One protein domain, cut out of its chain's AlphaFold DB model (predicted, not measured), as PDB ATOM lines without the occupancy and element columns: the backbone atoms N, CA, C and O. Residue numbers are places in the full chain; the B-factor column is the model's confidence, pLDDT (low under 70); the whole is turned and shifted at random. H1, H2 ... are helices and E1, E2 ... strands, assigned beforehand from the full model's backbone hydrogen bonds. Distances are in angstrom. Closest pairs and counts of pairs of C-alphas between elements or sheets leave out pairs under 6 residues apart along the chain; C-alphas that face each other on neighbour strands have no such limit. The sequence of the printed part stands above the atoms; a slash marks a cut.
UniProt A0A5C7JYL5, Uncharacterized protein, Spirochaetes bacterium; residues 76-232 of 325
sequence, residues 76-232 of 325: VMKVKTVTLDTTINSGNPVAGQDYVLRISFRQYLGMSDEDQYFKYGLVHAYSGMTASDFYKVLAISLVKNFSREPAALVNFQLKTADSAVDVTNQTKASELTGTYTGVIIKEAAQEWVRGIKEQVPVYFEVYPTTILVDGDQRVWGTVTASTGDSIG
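AT A GLANCE: This is residues 76 to 232 of the 325 residues of an uncharacterized protein of Spirochaetes bacterium (UniProt A0A5C7JYL5). Two sheets, partly face to face, come together along one side, where E7 runs near E1 and E10, and open on the other side round a single helix, H1, which packs on E4 and E6 of the larger sheet and on E3 of the smaller. The hairpin of E8 and E9 lies at one end of the long axis, where E7 runs on into E8 and E9 into E10; the link of residues 188 to 202 reaches the other end. The 157 printed residues include one named helix and ten named strands, in the order E1 E2 E3 H1 E4 E5 E6 E7 E8 E9 E10. The sheets E5 - E4 - E6 - E1 - E10, E3 - E2 - E7 and E8 - E9 are antiparallel, and the class is mostly strand. The whole is compact, with a radius of gyration of the C-alphas of 16.2 A, and spans 55 by 34 by 27 A.

HOW THE PARTS SIT: In the strongly twisted five-stranded sheet, E1, residues 76 to 84, is an inner strand between E6, residues 182 to 187 (N 80 to O 185, 2.9 A), and the edge strand E10, residues 221 to 231 (N 81 to O 224, 2.9 A). E4, residues 154 to 159, is an antiparallel neighbour of E6, with N 157 and O 184 within hydrogen-bond range at 2.9 A, and forms a hairpin with E5, residues 164 to 167, with N 165 and O 158 within that range at 2.8 A. In the other sheet E2, residues 98 to 106, forms a hairpin with E3, residues 116 to 124 (N 103 to O 119, 2.8 A), and neighbours E7, residues 203 to 208 (N 104 to O 205, 2.8 A). These sheets form a sandwich, two sheets face to face, with their best planes 23 degrees apart; the closest C-alphas of E7 and E10, Pro 208 and Gly 221, are 5.6 A apart. H1, residues 131 to 146, makes two layers with each sheet, a helix on one face: its height is 8.3 A over the larger, along the strands, and 7.0 A over the smaller, slantwise to them. Its closest C-alphas to E3 are Leu 142 and Gly 121, 4.6 A apart. Every O i to N i+4 pair in H1 is within hydrogen-bond range. E8, residues 210 to 213, and E9, residues 216 to 219, form a hairpin (N 211 to O 218, 2.9 A).

IN THESE COORDINATES: E1 begins at C-alpha 76 (194.034, 312.627, 241.380) and is 26.2 A long; E2 is 25.6 A, E3 25.9 A and H1 22.8 A. E10, 29.7 A, ends at C-alpha 231 (189.427, 315.138, 237.615).

THE WHOLE: The farthest C-alphas, Gly 195 and Asp 214, are 56.1 A apart. The printed part has no cut. The links E1 to E2, E5 to E6 and E6 to E7 are long. Mean pLDDT of the printed part is 93.3, and no printed residue is under 70.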
ATOM      1  N   VAL A  76     194.471 313.746 240.540       92.50
ATOM      2  CA  VAL A  76     194.034 312.627 241.380       92.50
ATOM      3  C   VAL A  76     193.547 313.156 242.727       92.50
ATOM      4  O   VAL A  76     194.298 313.836 243.431       92.50
ATOM      5  N   MET A  77     192.303 312.843 243.088       93.69
ATOM      6  CA  MET A  77     191.724 313.243 244.369       93.69
ATOM      7  C   MET A  77     192.342 312.470 245.533       93.69
ATOM      8  O   MET A  77     192.596 311.266 245.451       93.69
ATOM      9  N   LYS A  78     192.529 313.148 246.663       95.25
ATOM     10  CA  LYS A  78     193.028 312.534 247.895       95.25
ATOM     11  C   LYS A  78     191.910 311.837 248.660       95.25
ATOM     12  O   LYS A  78     190.815 312.373 248.826       95.25
ATOM     13  N   VAL A  79     192.222 310.666 249.208       97.44
ATOM     14  CA  VAL A  79     191.344 309.926 250.116       97.44
ATOM     15  C   VAL A  79     192.105 309.594 251.395       97.44
ATOM     16  O   VAL A  79     193.245 309.125 251.356       97.44
ATOM     17  N   LYS A  80     191.475 309.832 252.546       98.19
ATOM     18  CA  LYS A  80     191.973 309.436 253.866       98.19
ATOM     19  C   LYS A  80     190.948 308.509 254.512       98.19
ATOM     20  O   LYS A  80     189.776 308.863 254.611       98.19
ATOM     21  N   THR A  81     191.370 307.334 254.959       98.12
ATOM     22  CA  THR A  81     190.512 306.397 255.696       98.12
ATOM     23  C   THR A  81     190.949 306.344 257.149       98.12
ATOM     24  O   THR A  81     192.114 306.072 257.436       98.12
ATOM     25  N   VAL A  82     190.002 306.602 258.046       98.12
ATOM     26  CA  VAL A  82     190.186 306.622 259.496       98.12
ATOM     27  C   VAL A  82     189.607 305.350 260.098       98.12
ATOM     28  O   VAL A  82     188.443 305.019 259.856       98.12
ATOM     29  N   THR A  83     190.407 304.671 260.911       97.94
ATOM     30  CA  THR A  83     190.020 303.459 261.639       97.94
ATOM     31  C   THR A  83     190.503 303.528 263.083       97.94
ATOM     32  O   THR A  83     191.525 304.148 263.366       97.94
ATOM     33  N   LEU A  84     189.776 302.907 264.009       97.56
ATOM     34  CA  LEU A  84     190.251 302.665 265.369       97.56
ATOM     35  C   LEU A  84     191.527 301.822 265.314       97.56
ATOM     36  O   LEU A  84     191.628 300.883 264.519       97.56
ATOM     37  N   ASP A  85     192.506 302.165 266.146       96.25
ATOM     38  CA  ASP A  85     193.741 301.397 266.222       96.25
ATOM     39  C   ASP A  85     193.477 300.074 266.953       96.25
ATOM     40  O   ASP A  85     193.101 300.048 268.123       96.25
ATOM     41  N   THR A  86     193.692 298.953 266.264       94.50
ATOM     42  CA  THR A  86     193.492 297.608 266.821       94.50
ATOM     43  C   THR A  86     194.397 297.293 268.016       94.50
ATOM     44  O   THR A  86     194.077 296.409 268.804       94.50
ATOM     45  N   THR A  87     195.510 298.015 268.179       93.56
ATOM     46  CA  THR A  87     196.422 297.874 269.326       93.56
ATOM     47  C   THR A  87     195.922 298.609 270.572       93.56
ATOM     48  O   THR A  87     196.411 298.363 271.675       93.56
ATOM     49  N   ILE A  88     194.917 299.477 270.424       91.38
ATOM     50  CA  ILE A  88     194.313 300.259 271.499       91.38
ATOM     51  C   ILE A  88     192.959 299.645 271.848       91.38
ATOM     52  O   ILE A  88     192.044 299.630 271.027       91.38
ATOM     53  N   ASN A  89     192.831 299.100 273.063       91.62
ATOM     54  CA  ASN A  89     191.603 298.451 273.543       91.62
ATOM     55  C   ASN A  89     191.015 297.424 272.541       91.62
ATOM     56  O   ASN A  89     189.801 297.303 272.367       91.62
ATOM     57  N   SER A  90     191.889 296.697 271.834       90.38
ATOM     58  CA  SER A  90     191.521 295.730 270.784       90.38
ATOM     59  C   SER A  90     190.651 296.317 269.657       90.38
ATOM     60  O   SER A  90     189.818 295.614 269.088       90.38
ATOM     61  N   GLY A  91     190.797 297.612 269.355       89.62
ATOM     62  CA  GLY A  91     189.993 298.315 268.354       89.62
ATOM     63  C   GLY A  91     188.566 298.643 268.804       89.62
ATOM     64  O   GLY A  91     187.743 299.026 267.972       89.62
ATOM     65  N   ASN A  92     188.256 298.504 270.097       93.81
ATOM     66  CA  ASN A  92     186.965 298.889 270.659       93.81
ATOM     67  C   ASN A  92     187.024 300.291 271.283       93.81
ATOM     68  O   ASN A  92     188.021 300.639 271.922       93.81
ATOM     69  N   PRO A  93     185.942 301.083 271.197       95.25
ATOM     70  CA  PRO A  93     185.854 302.346 271.916       95.25
ATOM     71  C   PRO A  93     185.978 302.142 273.435       95.25
ATOM     72  O   PRO A  93     185.247 301.364 274.043       95.25
ATOM     73  N   VAL A  94     186.903 302.865 274.059       95.25
ATOM     74  CA  VAL A  94     187.013 303.001 275.518       95.25
ATOM     75  C   VAL A  94     185.877 303.884 276.029       95.25
ATOM     76  O   VAL A  94     185.764 305.042 275.628       95.25
ATOM     77  N   ALA A  95     185.034 303.341 276.908       94.50
ATOM     78  CA  ALA A  95     183.876 304.043 277.454       94.50
ATOM     79  C   ALA A  95     184.273 305.247 278.331       94.50
ATOM     80  O   ALA A  95     185.269 305.212 279.050       94.50
ATOM     81  N   GLY A  96     183.462 306.306 278.290       93.50
ATOM     82  CA  GLY A  96     183.664 307.543 279.046       93.50
ATOM     83  C   GLY A  96     184.719 308.486 278.460       93.50
ATOM     84  O   GLY A  96     185.013 309.503 279.080       93.50
ATOM     85  N   GLN A  97     185.292 308.163 277.296       95.19
ATOM     86  CA  GLN A  97     186.276 308.999 276.607       95.19
ATOM     87  C   GLN A  97     185.631 309.803 275.472       95.19
ATOM     88  O   GLN A  97     184.747 309.311 274.764       95.19
ATOM     89  N   ASP A  98     186.142 311.015 275.261       96.50
ATOM     90  CA  ASP A  98     185.822 311.849 274.107       96.50
ATOM     91  C   ASP A  98     186.902 311.702 273.035       96.50
ATOM     92  O   ASP A  98     188.086 311.957 273.259       96.50
ATOM     93  N   TYR A  99     186.482 311.301 271.843       97.75
ATOM     94  CA  TYR A  99     187.346 311.113 270.690       97.75
ATOM     95  C   TYR A  99     187.225 312.330 269.796       97.75
ATOM     96  O   TYR A  99     186.130 312.664 269.336       97.75
ATOM     97  N   VAL A 100     188.360 312.961 269.512       97.75
ATOM     98  CA  VAL A 100     188.432 314.079 268.577       97.75
ATOM     99  C   VAL A 100     189.218 313.650 267.344       97.75
ATOM    100  O   VAL A 100     190.339 313.147 267.429       97.75
ATOM    101  N   LEU A 101     188.625 313.856 266.174       98.25
ATOM    102  CA  LEU A 101     189.300 313.789 264.887       98.25
ATOM    103  C   LEU A 101     189.493 315.211 264.381       98.25
ATOM    104  O   LEU A 101     188.511 315.890 264.101       98.25
ATOM    105  N   ARG A 102     190.730 315.672 264.230       97.69
ATOM    106  CA  ARG A 102     191.021 316.981 263.641       97.69
ATOM    107  C   ARG A 102     191.294 316.832 262.150       97.69
ATOM    108  O   ARG A 102     192.186 316.087 261.760       97.69
ATOM    109  N   ILE A 103     190.582 317.593 261.331       97.31
ATOM    110  CA  ILE A 103     190.876 317.782 259.911       97.31
ATOM    111  C   ILE A 103     191.474 319.177 259.757       97.31
ATOM    112  O   ILE A 103     190.848 320.169 260.126       97.31
ATOM    113  N   SER A 104     192.705 319.235 259.267       95.25
ATOM    114  CA  SER A 104     193.426 320.472 258.984       95.25
ATOM    115  C   SER A 104     193.412 320.713 257.488       95.25
ATOM    116  O   SER A 104     193.807 319.834 256.729       95.25
ATOM    117  N   PHE A 105     192.975 321.895 257.083       94.19
ATOM    118  CA  PHE A 105     193.060 322.407 255.727       94.19
ATOM    119  C   PHE A 105     194.143 323.476 255.683       94.19
ATOM    120  O   PHE A 105     194.228 324.299 256.592       94.19
ATOM    121  N   ARG A 106     194.953 323.463 254.631       91.50
ATOM    122  CA  ARG A 106     195.895 324.530 254.291       91.50
ATOM    123  C   ARG A 106     195.415 325.246 253.043       91.50
ATOM    124  O   ARG A 106     194.678 324.657 252.249       91.50
ATOM    125  N   GLN A 107     195.875 326.479 252.867       86.75
ATOM    126  CA  GLN A 107     195.534 327.315 251.721       86.75
ATOM    127  C   GLN A 107     194.015 327.519 251.562       86.75
ATOM    128  O   GLN A 107     193.484 327.584 250.450       86.75
ATOM    129  N   TYR A 108     193.281 327.544 252.680       78.25
ATOM    130  CA  TYR A 108     191.842 327.778 252.648       78.25
ATOM    131  C   TYR A 108     191.570 329.281 252.664       78.25
ATOM    132  O   TYR A 108     191.911 329.958 253.631       78.25
ATOM    133  N   LEU A 109     190.928 329.783 251.603       72.12
ATOM    134  CA  LEU A 109     190.687 331.205 251.293       72.12
ATOM    135  C   LEU A 109     191.961 332.021 251.029       72.12
ATOM    136  O   LEU A 109     192.030 332.711 250.014       72.12
ATOM    137  N   GLY A 110     192.950 331.949 251.914       71.75
ATOM    138  CA  GLY A 110     194.277 332.505 251.688       71.75
ATOM    139  C   GLY A 110     195.175 331.482 250.999       71.75
ATOM    140  O   GLY A 110     195.098 330.293 251.278       71.75
ATOM    141  N   MET A 111     195.993 331.917 250.041       76.38
ATOM    142  CA  MET A 111     196.851 331.026 249.241       76.38
ATOM    143  C   MET A 111     198.139 330.610 249.979       76.38
ATOM    144  O   MET A 111     199.019 330.003 249.371       76.38
ATOM    145  N   SER A 112     198.284 330.961 251.263       84.88
ATOM    146  CA  SER A 112     199.461 330.637 252.072       84.88
ATOM    147  C   SER A 112     199.309 329.294 252.783       84.88
ATOM    148  O   SER A 112     198.227 328.907 253.222       84.88
ATOM    149  N   ASP A 113     200.426 328.594 252.975       81.88
ATOM    150  CA  ASP A 113     200.479 327.390 253.813       81.88
ATOM    151  C   ASP A 113     200.264 327.695 255.307       81.88
ATOM    152  O   ASP A 113     199.924 326.796 256.083       81.88
ATOM    153  N   GLU A 114     200.444 328.955 255.707       83.50
ATOM    154  CA  GLU A 114     200.179 329.440 257.066       83.50
ATOM    155  C   GLU A 114     198.677 329.594 257.344       83.50
ATOM    156  O   GLU A 114     198.257 329.506 258.500       83.50
ATOM    157  N   ASP A 115     197.861 329.740 256.293       85.25
ATOM    158  CA  ASP A 115     196.409 329.842 256.397       85.25
ATOM    159  C   ASP A 115     195.813 328.458 256.674       85.25
ATOM    160  O   ASP A 115     195.435 327.698 255.773       85.25
ATOM    161  N   GLN A 116     195.774 328.115 257.962       88.19
ATOM    162  CA  GLN A 116     195.261 326.843 258.449       88.19
ATOM    163  C   GLN A 116     193.827 326.976 258.952       88.19
ATOM    164  O   GLN A 116     193.518 327.758 259.850       88.19
ATOM    165  N   TYR A 117     192.954 326.135 258.411       91.88
ATOM    166  CA  TYR A 117     191.569 326.011 258.836       91.88
ATOM    167  C   TYR A 117     191.330 324.631 259.433       91.88
ATOM    168  O   TYR A 117     191.709 323.615 258.852       91.88
ATOM    169  N   PHE A 118     190.709 324.570 260.609       93.06
ATOM    170  CA  PHE A 118     190.510 323.315 261.326       93.06
ATOM    171  C   PHE A 118     189.034 322.998 261.499       93.06
ATOM    172  O   PHE A 118     188.232 323.838 261.910       93.06
ATOM    173  N   LYS A 119     188.697 321.735 261.259       95.50
ATOM    174  CA  LYS A 119     187.400 321.144 261.575       95.50
ATOM    175  C   LYS A 119     187.588 319.914 262.431       95.50
ATOM    176  O   LYS A 119     188.635 319.272 262.394       95.50
ATOM    177  N   TYR A 120     186.555 319.582 263.189       96.69
ATOM    178  CA  TYR A 120     186.614 318.490 264.145       96.69
ATOM    179  C   TYR A 120     185.477 317.500 263.907       96.69
ATOM    180  O   TYR A 120     184.377 317.885 263.524       96.69
ATOM    181  N   GLY A 121     185.746 316.220 264.120       97.12
ATOM    182  CA  GLY A 121     184.754 315.179 264.352       97.12
ATOM    183  C   GLY A 121     184.830 314.774 265.815       97.12
ATOM    184  O   GLY A 121     185.926 314.650 266.353       97.12
ATOM    185  N   LEU A 122     183.682 314.611 266.461       96.62
ATOM    186  CA  LEU A 122     183.588 314.314 267.890       96.62
ATOM    187  C   LEU A 122     182.735 313.070 268.115       96.62
ATOM    188  O   LEU A 122     181.641 312.979 267.550       96.62
ATOM    189  N   VAL A 123     183.210 312.164 268.968       97.88
ATOM    190  CA  VAL A 123     182.439 311.016 269.464       97.88
ATOM    191  C   VAL A 123     182.627 310.896 270.968       97.88
ATOM    192  O   VAL A 123     183.751 310.757 271.436       97.88
ATOM    193  N   HIS A 124     181.523 310.891 271.709       97.12
ATOM    194  CA  HIS A 124     181.525 310.490 273.111       97.12
ATOM    195  C   HIS A 124     181.246 308.987 273.194       97.12
ATOM    196  O   HIS A 124     180.154 308.539 272.828       97.12
ATOM    197  N   ALA A 125     182.226 308.200 273.633       96.50
ATOM    198  CA  ALA A 125     182.073 306.754 273.743       96.50
ATOM    199  C   ALA A 125     181.329 306.382 275.032       96.50
ATOM    200  O   ALA A 125     181.756 306.726 276.131       96.50
ATOM    201  N   TYR A 126     180.234 305.631 274.913       94.81
ATOM    202  CA  TYR A 126     179.474 305.112 276.053       94.81
ATOM    203  C   TYR A 126     179.709 303.611 276.250       94.81
ATOM    204  O   TYR A 126     180.197 302.908 275.361       94.81
ATOM    205  N   SER A 127     179.347 303.104 277.430       94.81
ATOM    206  CA  SER A 127     179.477 301.680 277.755       94.81
ATOM    207  C   SER A 127     178.690 300.809 276.772       94.81
ATOM    208  O   SER A 127     177.483 300.980 276.622       94.81
ATOM    209  N   GLY A 128     179.365 299.858 276.125       93.62
ATOM    210  CA  GLY A 128     178.761 298.970 275.126       93.62
ATOM    211  C   GLY A 128     178.683 299.548 273.707       93.62
ATOM    212  O   GLY A 128     178.086 298.912 272.843       93.62
ATOM    213  N   MET A 129     179.274 300.720 273.438       96.06
ATOM    214  CA  MET A 129     179.404 301.236 272.072       96.06
ATOM    215  C   MET A 129     180.267 300.293 271.220       96.06
ATOM    216  O   MET A 129     181.406 299.989 271.573       96.06
ATOM    217  N   THR A 130     179.743 299.864 270.069       96.00
ATOM    218  CA  THR A 130     180.511 299.069 269.101       96.00
ATOM    219  C   THR A 130     181.398 299.962 268.228       96.00
ATOM    220  O   THR A 130     181.112 301.146 268.042       96.00
ATOM    221  N   ALA A 131     182.444 299.398 267.614       96.25
ATOM    222  CA  ALA A 131     183.259 300.122 266.629       96.25
ATOM    223  C   ALA A 131     182.419 300.651 265.446       96.25
ATOM    224  O   ALA A 131     182.621 301.771 264.983       96.25
ATOM    225  N   SER A 132     181.426 299.879 264.992       96.75
ATOM    226  CA  SER A 132     180.506 300.314 263.933       96.75
ATOM    227  C   SER A 132     179.703 301.544 264.362       96.75
ATOM    228  O   SER A 132     179.614 302.519 263.615       96.75
ATOM    229  N   ASP A 133     179.160 301.544 265.583       96.38
ATOM    230  CA  ASP A 133     178.405 302.688 266.106       96.38
ATOM    231  C   ASP A 133     179.296 303.916 266.302       96.38
ATOM    232  O   ASP A 133     178.881 305.027 265.971       96.38
ATOM    233  N   PHE A 134     180.545 303.715 266.729       97.56
ATOM    234  CA  PHE A 134     181.551 304.772 266.787       97.56
ATOM    235  C   PHE A 134     181.720 305.464 265.428       97.56
ATOM    236  O   PHE A 134     181.615 306.691 265.345       97.56
ATOM    237  N   TYR A 135     181.914 304.704 264.344       97.88
ATOM    238  CA  TYR A 135     182.088 305.290 263.013       97.88
ATOM    239  C   TYR A 135     180.838 306.026 262.528       97.88
ATOM    240  O   TYR A 135     180.967 307.106 261.951       97.88
ATOM    241  N   LYS A 136     179.632 305.503 262.802       97.00
ATOM    242  CA  LYS A 136     178.371 306.197 262.474       97.00
ATOM    243  C   LYS A 136     178.306 307.563 263.157       97.00
ATOM    244  O   LYS A 136     178.027 308.565 262.498       97.00
ATOM    245  N   VAL A 137     178.578 307.609 264.465       96.69
ATOM    246  CA  VAL A 137     178.560 308.861 265.236       96.69
ATOM    247  C   VAL A 137     179.629 309.820 264.713       96.69
ATOM    248  O   VAL A 137     179.325 310.993 264.493       96.69
ATOM    249  N   LEU A 138     180.838 309.325 264.432       97.75
ATOM    250  CA  LEU A 138     181.932 310.132 263.889       97.75
ATOM    251  C   LEU A 138     181.570 310.751 262.536       97.75
ATOM    252  O   LEU A 138     181.725 311.958 262.360       97.75
ATOM    253  N   ALA A 139     181.058 309.957 261.594       97.50
ATOM    254  CA  ALA A 139     180.694 310.433 260.262       97.50
ATOM    255  C   ALA A 139     179.576 311.486 260.321       97.50
ATOM    256  O   ALA A 139     179.687 312.537 259.696       97.50
ATOM    257  N   ILE A 140     178.534 311.261 261.128       96.62
ATOM    258  CA  ILE A 140     177.453 312.241 261.319       96.62
ATOM    259  C   ILE A 140     177.984 313.531 261.956       96.62
ATOM    260  O   ILE A 140     177.604 314.629 261.547       96.62
ATOM    261  N   SER A 141     178.848 313.407 262.965       96.81
ATOM    262  CA  SER A 141     179.478 314.540 263.651       96.81
ATOM    263  C   SER A 141     180.296 315.388 262.677       96.81
ATOM    264  O   SER A 141     180.127 316.608 262.615       96.81
ATOM    265  N   LEU A 142     181.102 314.733 261.836       96.94
ATOM    266  CA  LEU A 142     181.864 315.377 260.774       96.94
ATOM    267  C   LEU A 142     180.943 316.125 259.817       96.94
ATOM    268  O   LEU A 142     181.053 317.340 259.710       96.94
ATOM    269  N   VAL A 143     179.975 315.463 259.189       95.69
ATOM    270  CA  VAL A 143     179.141 316.130 258.180       95.69
ATOM    271  C   VAL A 143     178.376 317.325 258.761       95.69
ATOM    272  O   VAL A 143     178.260 318.369 258.116       95.69
ATOM    273  N   LYS A 144     177.916 317.237 260.016       94.06
ATOM    274  CA  LYS A 144     177.299 318.375 260.714       94.06
ATOM    275  C   LYS A 144     178.262 319.550 260.878       94.06
ATOM    276  O   LYS A 144     177.858 320.686 260.632       94.06
ATOM    277  N   ASN A 145     179.524 319.307 261.221       93.81
ATOM    278  CA  ASN A 145     180.530 320.367 261.365       93.81
ATOM    279  C   ASN A 145     180.919 321.043 260.037       93.81
ATOM    280  O   ASN A 145     181.408 322.178 260.054       93.81
ATOM    281  N   PHE A 146     180.650 320.387 258.905       93.50
ATOM    282  CA  PHE A 146     180.829 320.929 257.553       93.50
ATOM    283  C   PHE A 146     179.535 321.487 256.936       93.50
ATOM    284  O   PHE A 146     179.569 322.061 255.854       93.50
ATOM    285  N   SER A 147     178.392 321.389 257.623       89.94
ATOM    286  CA  SER A 147     177.077 321.764 257.069       89.94
ATOM    287  C   SER A 147     176.911 323.248 256.720       89.94
ATOM    288  O   SER A 147     175.964 323.603 256.024       89.94
ATOM    289  N   ARG A 148     177.799 324.112 257.228       87.56
ATOM    290  CA  ARG A 148     177.798 325.562 256.985       87.56
ATOM    291  C   ARG A 148     178.916 326.013 256.050       87.56
ATOM    292  O   ARG A 148     179.064 327.216 255.850       87.56
ATOM    293  N   GLU A 149     179.706 325.086 255.508       87.81
ATOM    294  CA  GLU A 149     180.707 325.461 254.515       87.81
ATOM    295  C   GLU A 149     180.006 325.857 253.210       87.81
ATOM    296  O   GLU A 149     179.127 325.128 252.746       87.81
ATOM    297  N   PRO A 150     180.369 327.003 252.611       83.19
ATOM    298  CA  PRO A 150     179.733 327.475 251.383       83.19
ATOM    299  C   PRO A 150     180.035 326.565 250.185       83.19
ATOM    300  O   PRO A 150     179.235 326.486 249.257       83.19
ATOM    301  N   ALA A 151     181.171 325.867 250.219       85.12
ATOM    302  CA  ALA A 151     181.567 324.867 249.242       85.12
ATOM    303  C   ALA A 151     182.037 323.599 249.961       85.12
ATOM    304  O   ALA A 151     182.659 323.658 251.024       85.12
ATOM    305  N   ALA A 152     181.751 322.439 249.371       89.75
ATOM    306  CA  ALA A 152     182.231 321.173 249.899       89.75
ATOM    307  C   ALA A 152     183.757 321.084 249.731       89.75
ATOM    308  O   ALA A 152     184.273 321.139 248.617       89.75
ATOM    309  N   LEU A 153     184.478 320.931 250.844       92.50
ATOM    310  CA  LEU A 153     185.926 320.678 250.850       92.50
ATOM    311  C   LEU A 153     186.233 319.180 250.786       92.50
ATOM    312  O   LEU A 153     187.162 318.740 250.111       92.50
ATOM    313  N   VAL A 154     185.428 318.388 251.491       95.69
ATOM    314  CA  VAL A 154     185.537 316.934 251.562       95.69
ATOM    315  C   VAL A 154     184.148 316.307 251.631       95.69
ATOM    316  O   VAL A 154     183.212 316.908 252.159       95.69
ATOM    317  N   ASN A 155     184.043 315.082 251.132       95.69
ATOM    318  CA  ASN A 155     182.883 314.214 251.250       95.69
ATOM    319  C   ASN A 155     183.185 313.082 252.236       95.69
ATOM    320  O   ASN A 155     184.318 312.598 252.316       95.69
ATOM    321  N   PHE A 156     182.164 312.651 252.973       97.56
ATOM    322  CA  PHE A 156     182.292 311.636 254.014       97.56
ATOM    323  C   PHE A 156     181.532 310.376 253.627       97.56
ATOM    324  O   PHE A 156     180.377 310.441 253.210       97.56
ATOM    325  N   GLN A 157     182.170 309.227 253.810       97.62
ATOM    326  CA  GLN A 157     181.556 307.925 253.581       97.62
ATOM    327  C   GLN A 157     181.892 306.981 254.734       97.62
ATOM    328  O   GLN A 157     182.928 307.107 255.387       97.62
ATOM    329  N   LEU A 158     181.029 306.007 254.978       98.00
ATOM    330  CA  LEU A 158     181.292 304.903 255.887       98.00
ATOM    331  C   LEU A 158     181.785 303.697 255.102       98.00
ATOM    332  O   LEU A 158     181.129 303.255 254.162       98.00
ATOM    333  N   LYS A 159     182.926 303.146 255.507       97.56
ATOM    334  CA  LYS A 159     183.512 301.953 254.899       97.56
ATOM    335  C   LYS A 159     182.806 300.699 255.409       97.56
ATOM    336  O   LYS A 159     182.630 300.548 256.616       97.56
ATOM    337  N   THR A 160     182.449 299.788 254.511       95.81
ATOM    338  CA  THR A 160     182.016 298.419 254.833       95.81
ATOM    339  C   THR A 160     183.104 297.421 254.409       95.81
ATOM    340  O   THR A 160     184.222 297.825 254.084       95.81
ATOM    341  N   ALA A 161     182.835 296.114 254.460       91.19
ATOM    342  CA  ALA A 161     183.796 295.112 253.989       91.19
ATOM    343  C   ALA A 161     184.125 295.285 252.493       91.19
ATOM    344  O   ALA A 161     185.297 295.262 252.123       91.19
ATOM    345  N   ASP A 162     183.102 295.550 251.674       89.12
ATOM    346  CA  ASP A 162     183.204 295.492 250.208       89.12
ATOM    347  C   ASP A 162     182.855 296.816 249.506       89.12
ATOM    348  O   ASP A 162     182.933 296.907 248.283       89.12
ATOM    349  N   SER A 163     182.418 297.843 250.245       93.50
ATOM    350  CA  SER A 163     181.907 299.088 249.656       93.50
ATOM    351  C   SER A 163     182.035 300.295 250.600       93.50
ATOM    352  O   SER A 163     182.629 300.219 251.681       93.50
ATOM    353  N   ALA A 164     181.477 301.429 250.182       95.25
ATOM    354  CA  ALA A 164     181.344 302.651 250.956       95.25
ATOM    355  C   ALA A 164     179.907 303.193 250.867       95.25
ATOM    356  O   ALA A 164     179.250 303.069 249.835       95.25
ATOM    357  N   VAL A 165     179.421 303.792 251.954       96.44
ATOM    358  CA  VAL A 165     178.087 304.405 252.045       96.44
ATOM    359  C   VAL A 165     178.242 305.900 252.289       96.44
ATOM    360  O   VAL A 165     178.832 306.289 253.295       96.44
ATOM    361  N   ASP A 166     177.711 306.737 251.398       96.12
ATOM    362  CA  ASP A 166     177.758 308.195 251.548       96.12
ATOM    363  C   ASP A 166     177.009 308.668 252.800       96.12
ATOM    364  O   ASP A 166     175.897 308.221 253.096       96.12
ATOM    365  N   VAL A 167     177.606 309.617 253.523       96.31
ATOM    366  CA  VAL A 167     176.983 310.277 254.673       96.31
ATOM    367  C   VAL A 167     176.856 311.765 254.375       96.31
ATOM    368  O   VAL A 167     177.838 312.459 254.122       96.31
ATOM    369  N   THR A 168     175.626 312.267 254.429       94.31
ATOM    370  CA  THR A 168     175.284 313.674 254.187       94.31
ATOM    371  C   THR A 168     174.681 314.305 255.441       94.31
ATOM    372  O   THR A 168     174.401 313.629 256.430       94.31
ATOM    373  N   ASN A 169     174.455 315.622 255.419       90.50
ATOM    374  CA  ASN A 169     173.820 316.332 256.535       90.50
ATOM    375  C   ASN A 169     172.351 315.921 256.738       90.50
ATOM    376  O   ASN A 169     171.778 316.216 257.786       90.50
ATOM    377  N   GLN A 170     171.762 315.235 255.755       90.94
ATOM    378  CA  GLN A 170     170.406 314.696 255.798       90.94
ATOM    379  C   GLN A 170     170.358 313.249 256.302       90.94
ATOM    380  O   GLN A 170     169.294 312.795 256.717       90.94
ATOM    381  N   THR A 171     171.490 312.537 256.303       93.38
ATOM    382  CA  THR A 171     171.565 311.136 256.726       93.38
ATOM    383  C   THR A 171     171.260 311.006 258.216       93.38
ATOM    384  O   THR A 171     171.925 311.613 259.064       93.38
ATOM    385  N   LYS A 172     170.265 310.185 258.560       90.88
ATOM    386  CA  LYS A 172     169.896 309.921 259.956       90.88
ATOM    387  C   LYS A 172     170.637 308.699 260.480       90.88
ATOM    388  O   LYS A 172     170.797 307.707 259.780       90.88
ATOM    389  N   ALA A 173     171.005 308.717 261.761       89.06
ATOM    390  CA  ALA A 173     171.661 307.574 262.403       89.06
ATOM    391  C   ALA A 173     170.845 306.271 262.285       89.06
ATOM    392  O   ALA A 173     171.422 305.202 262.119       89.06
ATOM    393  N   SER A 174     169.512 306.368 262.314       89.88
ATOM    394  CA  SER A 174     168.598 305.228 262.162       89.88
ATOM    395  C   SER A 174     168.636 304.572 260.779       89.88
ATOM    396  O   SER A 174     168.224 303.426 260.648       89.88
ATOM    397  N   GLU A 175     169.104 305.281 259.750       92.12
ATOM    398  CA  GLU A 175     169.220 304.764 258.378       92.12
ATOM    399  C   GLU A 175     170.531 303.982 258.182       92.12
ATOM    400  O   GLU A 175     170.668 303.200 257.245       92.12
ATOM    401  N   LEU A 176     171.492 304.145 259.097       93.81
ATOM    402  CA  LEU A 176     172.808 303.517 259.040       93.81
ATOM    403  C   LEU A 176     172.799 302.150 259.745       93.81
ATOM    404  O   LEU A 176     173.354 301.983 260.834       93.81
ATOM    405  N   THR A 177     172.188 301.156 259.105       92.50
ATOM    406  CA  THR A 177     172.009 299.799 259.661       92.50
ATOM    407  C   THR A 177     173.165 298.835 259.374       92.50
ATOM    408  O   THR A 177     173.213 297.751 259.951       92.50
ATOM    409  N   GLY A 178     174.112 299.219 258.513       91.94
ATOM    410  CA  GLY A 178     175.264 298.395 258.146       91.94
ATOM    411  C   GLY A 178     176.286 298.171 259.268       91.94
ATOM    412  O   GLY A 178     176.272 298.819 260.321       91.94
ATOM    413  N   THR A 179     177.219 297.251 259.002       95.75
ATOM    414  CA  THR A 179     178.443 297.079 259.798       95.75
ATOM    415  C   THR A 179     179.569 297.867 259.150       95.75
ATOM    416  O   THR A 179     179.974 297.565 258.026       95.75
ATOM    417  N   TYR A 180     180.062 298.879 259.857       97.19
ATOM    418  CA  TYR A 180     181.073 299.790 259.346       97.19
ATOM    419  C   TYR A 180     182.430 299.523 259.983       97.19
ATOM    420  O   TYR A 180     182.530 299.239 261.176       97.19
ATOM    421  N   THR A 181     183.475 299.624 259.169       97.06
ATOM    422  CA  THR A 181     184.861 299.316 259.543       97.06
ATOM    423  C   THR A 181     185.763 300.548 259.551       97.06
ATOM    424  O   THR A 181     186.905 300.448 259.989       97.06
ATOM    425  N   GLY A 182     185.264 301.707 259.111       97.56
ATOM    426  CA  GLY A 182     185.999 302.968 259.121       97.56
ATOM    427  C   GLY A 182     185.208 304.138 258.543       97.56
ATOM    428  O   GLY A 182     184.106 303.966 258.016       97.56
ATOM    429  N   VAL A 183     185.805 305.328 258.603       98.31
ATOM    430  CA  VAL A 183     185.294 306.548 257.961       98.31
ATOM    431  C   VAL A 183     186.238 306.959 256.837       98.31
ATOM    432  O   VAL A 183     187.437 307.119 257.047       98.31
ATOM    433  N   ILE A 184     185.698 307.132 255.637       98.25
ATOM    434  CA  ILE A 184     186.409 307.606 254.453       98.25
ATOM    435  C   ILE A 184     186.139 309.102 254.304       98.25
ATOM    436  O   ILE A 184     184.994 309.548 254.333       98.25
ATOM    437  N   ILE A 185     187.211 309.867 254.135       98.12
ATOM    438  CA  ILE A 185     187.203 311.303 253.883       98.12
ATOM    439  C   ILE A 185     187.823 311.501 252.505       98.12
ATOM    440  O   ILE A 185     189.019 311.263 252.315       98.12
ATOM    441  N   LYS A 186     187.002 311.891 251.535       96.81
ATOM    442  CA  LYS A 186     187.398 312.076 250.138       96.81
ATOM    443  C   LYS A 186     187.437 313.559 249.812       96.81
ATOM    444  O   LYS A 186     186.522 314.287 250.178       96.81
ATOM    445  N   GLU A 187     188.474 314.002 249.119       95.56
ATOM    446  CA  GLU A 187     188.528 315.340 248.536       95.56
ATOM    447  C   GLU A 187     187.288 315.611 247.673       95.56
ATOM    448  O   GLU A 187     186.882 314.770 246.870       95.56
ATOM    449  N   ALA A 188     186.680 316.783 247.838       92.94
ATOM    450  CA  ALA A 188     185.597 317.226 246.973       92.94
ATOM    451  C   ALA A 188     186.144 318.128 245.859       92.94
ATOM    452  O   ALA A 188     187.004 318.982 246.097       92.94
ATOM    453  N   ALA A 189     185.625 317.958 244.640       91.12
ATOM    454  CA  ALA A 189     185.966 318.832 243.524       91.12
ATOM    455  C   ALA A 189     185.586 320.279 243.859       91.12
ATOM    456  O   ALA A 189     184.419 320.574 244.119       91.12
ATOM    457  N   GLN A 190     186.576 321.172 243.840       89.00
ATOM    458  CA  GLN A 190     186.344 322.593 244.078       89.00
ATOM    459  C   GLN A 190     185.597 323.232 242.908       89.00
ATOM    460  O   GLN A 190     185.705 322.777 241.762       89.00
ATOM    461  N   GLU A 191     184.829 324.277 243.216       89.62
ATOM    462  CA  GLU A 191     184.148 325.084 242.208       89.62
ATOM    463  C   GLU A 191     185.174 325.640 241.216       89.62
ATOM    464  O   GLU A 191     186.219 326.157 241.607       89.62
ATOM    465  N   TRP A 192     184.851 325.548 239.930       91.75
ATOM    466  CA  TRP A 192     185.672 326.087 238.860       91.75
ATOM    467  C   TRP A 192     184.865 327.097 238.060       91.75
ATOM    468  O   TRP A 192     183.732 326.819 237.658       91.75
ATOM    469  N   VAL A 193     185.478 328.246 237.803       89.31
ATOM    470  CA  VAL A 193     184.933 329.289 236.941       89.31
ATOM    471  C   VAL A 193     186.065 329.761 236.046       89.31
ATOM    472  O   VAL A 193     187.048 330.309 236.542       89.31
ATOM    473  N   ARG A 194     185.913 329.556 234.735       88.50
ATOM    474  CA  ARG A 194     186.934 329.865 233.727       88.50
ATOM    475  C   ARG A 194     187.576 331.233 233.959       88.50
ATOM    476  O   ARG A 194     186.869 332.238 234.000       88.50
ATOM    477  N   GLY A 195     188.899 331.264 234.096       81.81
ATOM    478  CA  GLY A 195     189.679 332.497 234.247       81.81
ATOM    479  C   GLY A 195     189.446 333.286 235.544       81.81
ATOM    480  O   GLY A 195     190.007 334.369 235.689       81.81
ATOM    481  N   ILE A 196     188.630 332.778 236.477       83.81
ATOM    482  CA  ILE A 196     188.275 333.449 237.742       83.81
ATOM    483  C   ILE A 196     188.610 332.560 238.947       83.81
ATOM    484  O   ILE A 196     189.233 333.026 239.897       83.81
ATOM    485  N   LYS A 197     188.200 331.288 238.918       85.88
ATOM    486  CA  LYS A 197     188.474 330.280 239.952       85.88
ATOM    487  C   LYS A 197     189.070 329.042 239.290       85.88
ATOM    488  O   LYS A 197     188.343 328.295 238.633       85.88
ATOM    489  N   GLU A 198     190.375 328.838 239.453       86.69
ATOM    490  CA  GLU A 198     191.065 327.659 238.921       86.69
ATOM    491  C   GLU A 198     190.650 326.367 239.640       86.69
ATOM    492  O   GLU A 198     190.268 326.364 240.812       86.69
ATOM    493  N   GLN A 199     190.744 325.238 238.932       88.00
ATOM    494  CA  GLN A 199     190.519 323.927 239.536       88.00
ATOM    495  C   GLN A 199     191.740 323.554 240.382       88.00
ATOM    496  O   GLN A 199     192.756 323.096 239.852       88.00
ATOM    497  N   VAL A 200     191.616 323.729 241.696       86.50
ATOM    498  CA  VAL A 200     192.675 323.433 242.668       86.50
ATOM    499  C   VAL A 200     192.364 322.204 243.512       86.50
ATOM    500  O   VAL A 200     191.190 321.887 243.745       86.50
ATOM    501  N   PRO A 201     193.406 321.500 243.983       89.94
ATOM    502  CA  PRO A 201     193.238 320.468 244.983       89.94
ATOM    503  C   PRO A 201     192.979 321.049 246.369       89.94
ATOM    504  O   PRO A 201     193.490 322.110 246.728       89.94
ATOM    505  N   VAL A 202     192.242 320.302 247.185       92.00
ATOM    506  CA  VAL A 202     192.074 320.610 248.606       92.00
ATOM    507  C   VAL A 202     193.256 320.039 249.382       92.00
ATOM    508  O   VAL A 202     193.506 318.828 249.412       92.00
ATOM    509  N   TYR A 203     194.007 320.908 250.050       92.12
ATOM    510  CA  TYR A 203     195.133 320.500 250.883       92.12
ATOM    511  C   TYR A 203     194.656 320.177 252.292       92.12
ATOM    512  O   TYR A 203     194.649 321.050 253.154       92.12
ATOM    513  N   PHE A 204     194.276 318.921 252.539       95.19
ATOM    514  CA  PHE A 204     193.837 318.491 253.865       95.19
ATOM    515  C   PHE A 204     194.652 317.334 254.445       95.19
ATOM    516  O   PHE A 204     195.117 316.447 253.728       95.19
ATOM    517  N   GLU A 205     194.776 317.341 255.769       96.31
ATOM    518  CA  GLU A 205     195.355 316.274 256.576       96.31
ATOM    519  C   GLU A 205     194.445 315.937 257.759       96.31
ATOM    520  O   GLU A 205     193.668 316.769 258.231       96.31
ATOM    521  N   VAL A 206     194.524 314.692 258.230       97.88
ATOM    522  CA  VAL A 206     193.602 314.139 259.227       97.88
ATOM    523  C   VAL A 206     194.395 313.582 260.404       97.88
ATOM    524  O   VAL A 206     195.300 312.774 260.218       97.88
ATOM    525  N   TYR A 207     194.031 314.005 261.614       97.31
ATOM    526  CA  TYR A 207     194.744 313.705 262.850       97.31
ATOM    527  C   TYR A 207     193.773 313.229 263.938       97.31
ATOM    528  O   TYR A 207     193.042 314.044 264.510       97.31
ATOM    529  N   PRO A 208     193.754 311.926 264.252       97.44
ATOM    530  CA  PRO A 208     193.180 311.421 265.492       97.44
ATOM    531  C   PRO A 208     193.941 312.025 266.679       97.44
ATOM    532  O   PRO A 208     195.171 312.076 266.668       97.44
ATOM    533  N   THR A 209     193.235 312.536 267.685       96.94
ATOM    534  CA  THR A 209     193.863 313.018 268.925       96.94
ATOM    535  C   THR A 209     194.181 311.864 269.874       96.94
ATOM    536  O   THR A 209     194.043 310.687 269.537       96.94
ATOM    537  N   THR A 210     194.615 312.192 271.086       96.69
ATOM    538  CA  THR A 210     194.849 311.220 272.150       96.69
ATOM    539  C   THR A 210     193.604 310.986 273.004       96.69
ATOM    540  O   THR A 210     192.812 311.905 273.200       96.69
ATOM    541  N   ILE A 211     193.477 309.777 273.548       96.12
ATOM    542  CA  ILE A 211     192.534 309.382 274.607       96.12
ATOM    543  C   ILE A 211     193.311 308.755 275.771       96.12
ATOM    544  O   ILE A 211     194.474 308.384 275.600       96.12
ATOM    545  N   LEU A 212     192.674 308.611 276.936       95.56
ATOM    546  CA  LEU A 212     193.252 307.899 278.075       95.56
ATOM    547  C   LEU A 212     192.892 306.408 278.011       95.56
ATOM    548  O   LEU A 212     191.712 306.056 278.018       95.56
ATOM    549  N   VAL A 213     193.901 305.534 277.991       91.62
ATOM    550  CA  VAL A 213     193.738 304.071 278.033       91.62
ATOM    551  C   VAL A 213     194.708 303.507 279.054       91.62
ATOM    552  O   VAL A 213     195.901 303.778 278.972       91.62
ATOM    553  N   ASP A 214     194.198 302.766 280.037       88.94
ATOM    554  CA  ASP A 214     195.000 302.153 281.108       88.94
ATOM    555  C   ASP A 214     195.934 303.135 281.850       88.94
ATOM    556  O   ASP A 214     196.965 302.747 282.392       88.94
ATOM    557  N   GLY A 215     195.569 304.422 281.889       89.44
ATOM    558  CA  GLY A 215     196.362 305.489 282.513       89.44
ATOM    559  C   GLY A 215     197.318 306.238 281.573       89.44
ATOM    560  O   GLY A 215     197.833 307.281 281.972       89.44
ATOM    561  N   ASP A 216     197.487 305.794 280.325       92.50
ATOM    562  CA  ASP A 216     198.356 306.430 279.326       92.50
ATOM    563  C   ASP A 216     197.565 307.236 278.289       92.50
ATOM    564  O   ASP A 216     196.496 306.821 277.835       92.50
ATOM    565  N   GLN A 217     198.128 308.356 277.826       95.06
ATOM    566  CA  GLN A 217     197.611 309.056 276.648       95.06
ATOM    567  C   GLN A 217     198.100 308.380 275.368       95.06
ATOM    568  O   GLN A 217     199.302 308.321 275.112       95.06
ATOM    569  N   ARG A 218     197.172 307.907 274.532       94.56
ATOM    570  CA  ARG A 218     197.494 307.265 273.249       94.56
ATOM    571  C   ARG A 218     196.622 307.796 272.128       94.56
ATOM    572  O   ARG A 218     195.451 308.095 272.344       94.56
ATOM    573  N   VAL A 219     197.196 307.925 270.931       96.75
ATOM    574  CA  VAL A 219     196.445 308.295 269.723       96.75
ATOM    575  C   VAL A 219     195.437 307.188 269.428       96.75
ATOM    576  O   VAL A 219     195.809 306.023 269.351       96.75
ATOM    577  N   TRP A 220     194.156 307.537 269.316       96.31
ATOM    578  CA  TRP A 220     193.084 306.534 269.337       96.31
ATOM    579  C   TRP A 220     192.896 305.766 268.024       96.31
ATOM    580  O   TRP A 220     192.240 304.724 267.998       96.31
ATOM    581  N   GLY A 221     193.402 306.303 266.917       96.31
ATOM    582  CA  GLY A 221     193.098 305.802 265.585       96.31
ATOM    583  C   GLY A 221     194.254 305.935 264.613       96.31
ATOM    584  O   GLY A 221     195.207 306.681 264.827       96.31
ATOM    585  N   THR A 222     194.116 305.224 263.504       97.44
ATOM    586  CA  THR A 222     195.041 305.216 262.379       97.44
ATOM    587  C   THR A 222     194.405 305.906 261.175       97.44
ATOM    588  O   THR A 222     193.187 305.872 260.979       97.44
ATOM    589  N   VAL A 223     195.237 306.561 260.361       97.94
ATOM    590  CA  VAL A 223     194.820 307.194 259.105       97.94
ATOM    591  C   VAL A 223     195.652 306.624 257.973       97.94
ATOM    592  O   VAL A 223     196.878 306.700 257.994       97.94
ATOM    593  N   THR A 224     194.984 306.078 256.963       97.69
ATOM    594  CA  THR A 224     195.626 305.570 255.746       97.69
ATOM    595  C   THR A 224     195.278 306.466 254.565       97.69
ATOM    596  O   THR A 224     194.136 306.905 254.420       97.69
ATOM    597  N   ALA A 225     196.273 306.786 253.738       97.06
ATOM    598  CA  ALA A 225     196.087 307.585 252.534       97.06
ATOM    599  C   ALA A 225     195.938 306.677 251.310       97.06
ATOM    600  O   ALA A 225     196.642 305.679 251.176       97.06
ATOM    601  N   SER A 226     195.036 307.046 250.409       95.62
ATOM    602  CA  SER A 226     194.859 306.411 249.105       95.62
ATOM    603  C   SER A 226     194.431 307.449 248.065       95.62
ATOM    604  O   SER A 226     194.196 308.620 248.385       95.62
ATOM    605  N   THR A 227     194.380 307.030 246.807       93.81
ATOM    606  CA  THR A 227     193.935 307.851 245.681       93.81
ATOM    607  C   THR A 227     192.476 307.560 245.368       93.81
ATOM    608  O   THR A 227     192.079 306.399 245.289       93.81
ATOM    609  N   GLY A 228     191.686 308.614 245.189       90.19
ATOM    610  CA  GLY A 228     190.320 308.531 244.694       90.19
ATOM    611  C   GLY A 228     190.248 308.725 243.183       90.19
ATOM    612  O   GLY A 228     191.227 308.521 242.464       90.19
ATOM    613  N   ASP A 229     189.076 309.158 242.727       90.50
ATOM    614  CA  ASP A 229     188.819 309.462 241.321       90.50
ATOM    615  C   ASP A 229     189.716 310.596 240.811       90.50
ATOM    616  O   ASP A 229     190.223 311.428 241.571       90.50
ATOM    617  N   SER A 230     189.881 310.651 239.496       91.44
ATOM    618  CA  SER A 230     190.598 311.724 238.823       91.44
ATOM    619  C   SER A 230     189.642 312.771 238.258       91.44
ATOM    620  O   SER A 230     188.626 312.439 237.651       91.44
ATOM    621  N   ILE A 231     190.003 314.044 238.398       92.00
ATOM    622  CA  ILE A 231     189.427 315.138 237.615       92.00
ATOM    623  C   ILE A 231     190.278 315.295 236.353       92.00
ATOM    624  O   ILE A 231     191.484 315.528 236.459       92.00
ATOM    625  N   GLY A 232     189.649 315.191 235.183       94.12
ATOM    626  CA  GLY A 232     190.294 315.437 233.892       94.12
ATOM    627  C   GLY A 232     190.861 316.856 233.759       94.12
ATOM    628  O   GLY A 232     190.573 317.760 234.549       94.12
TER     629      GLY A 232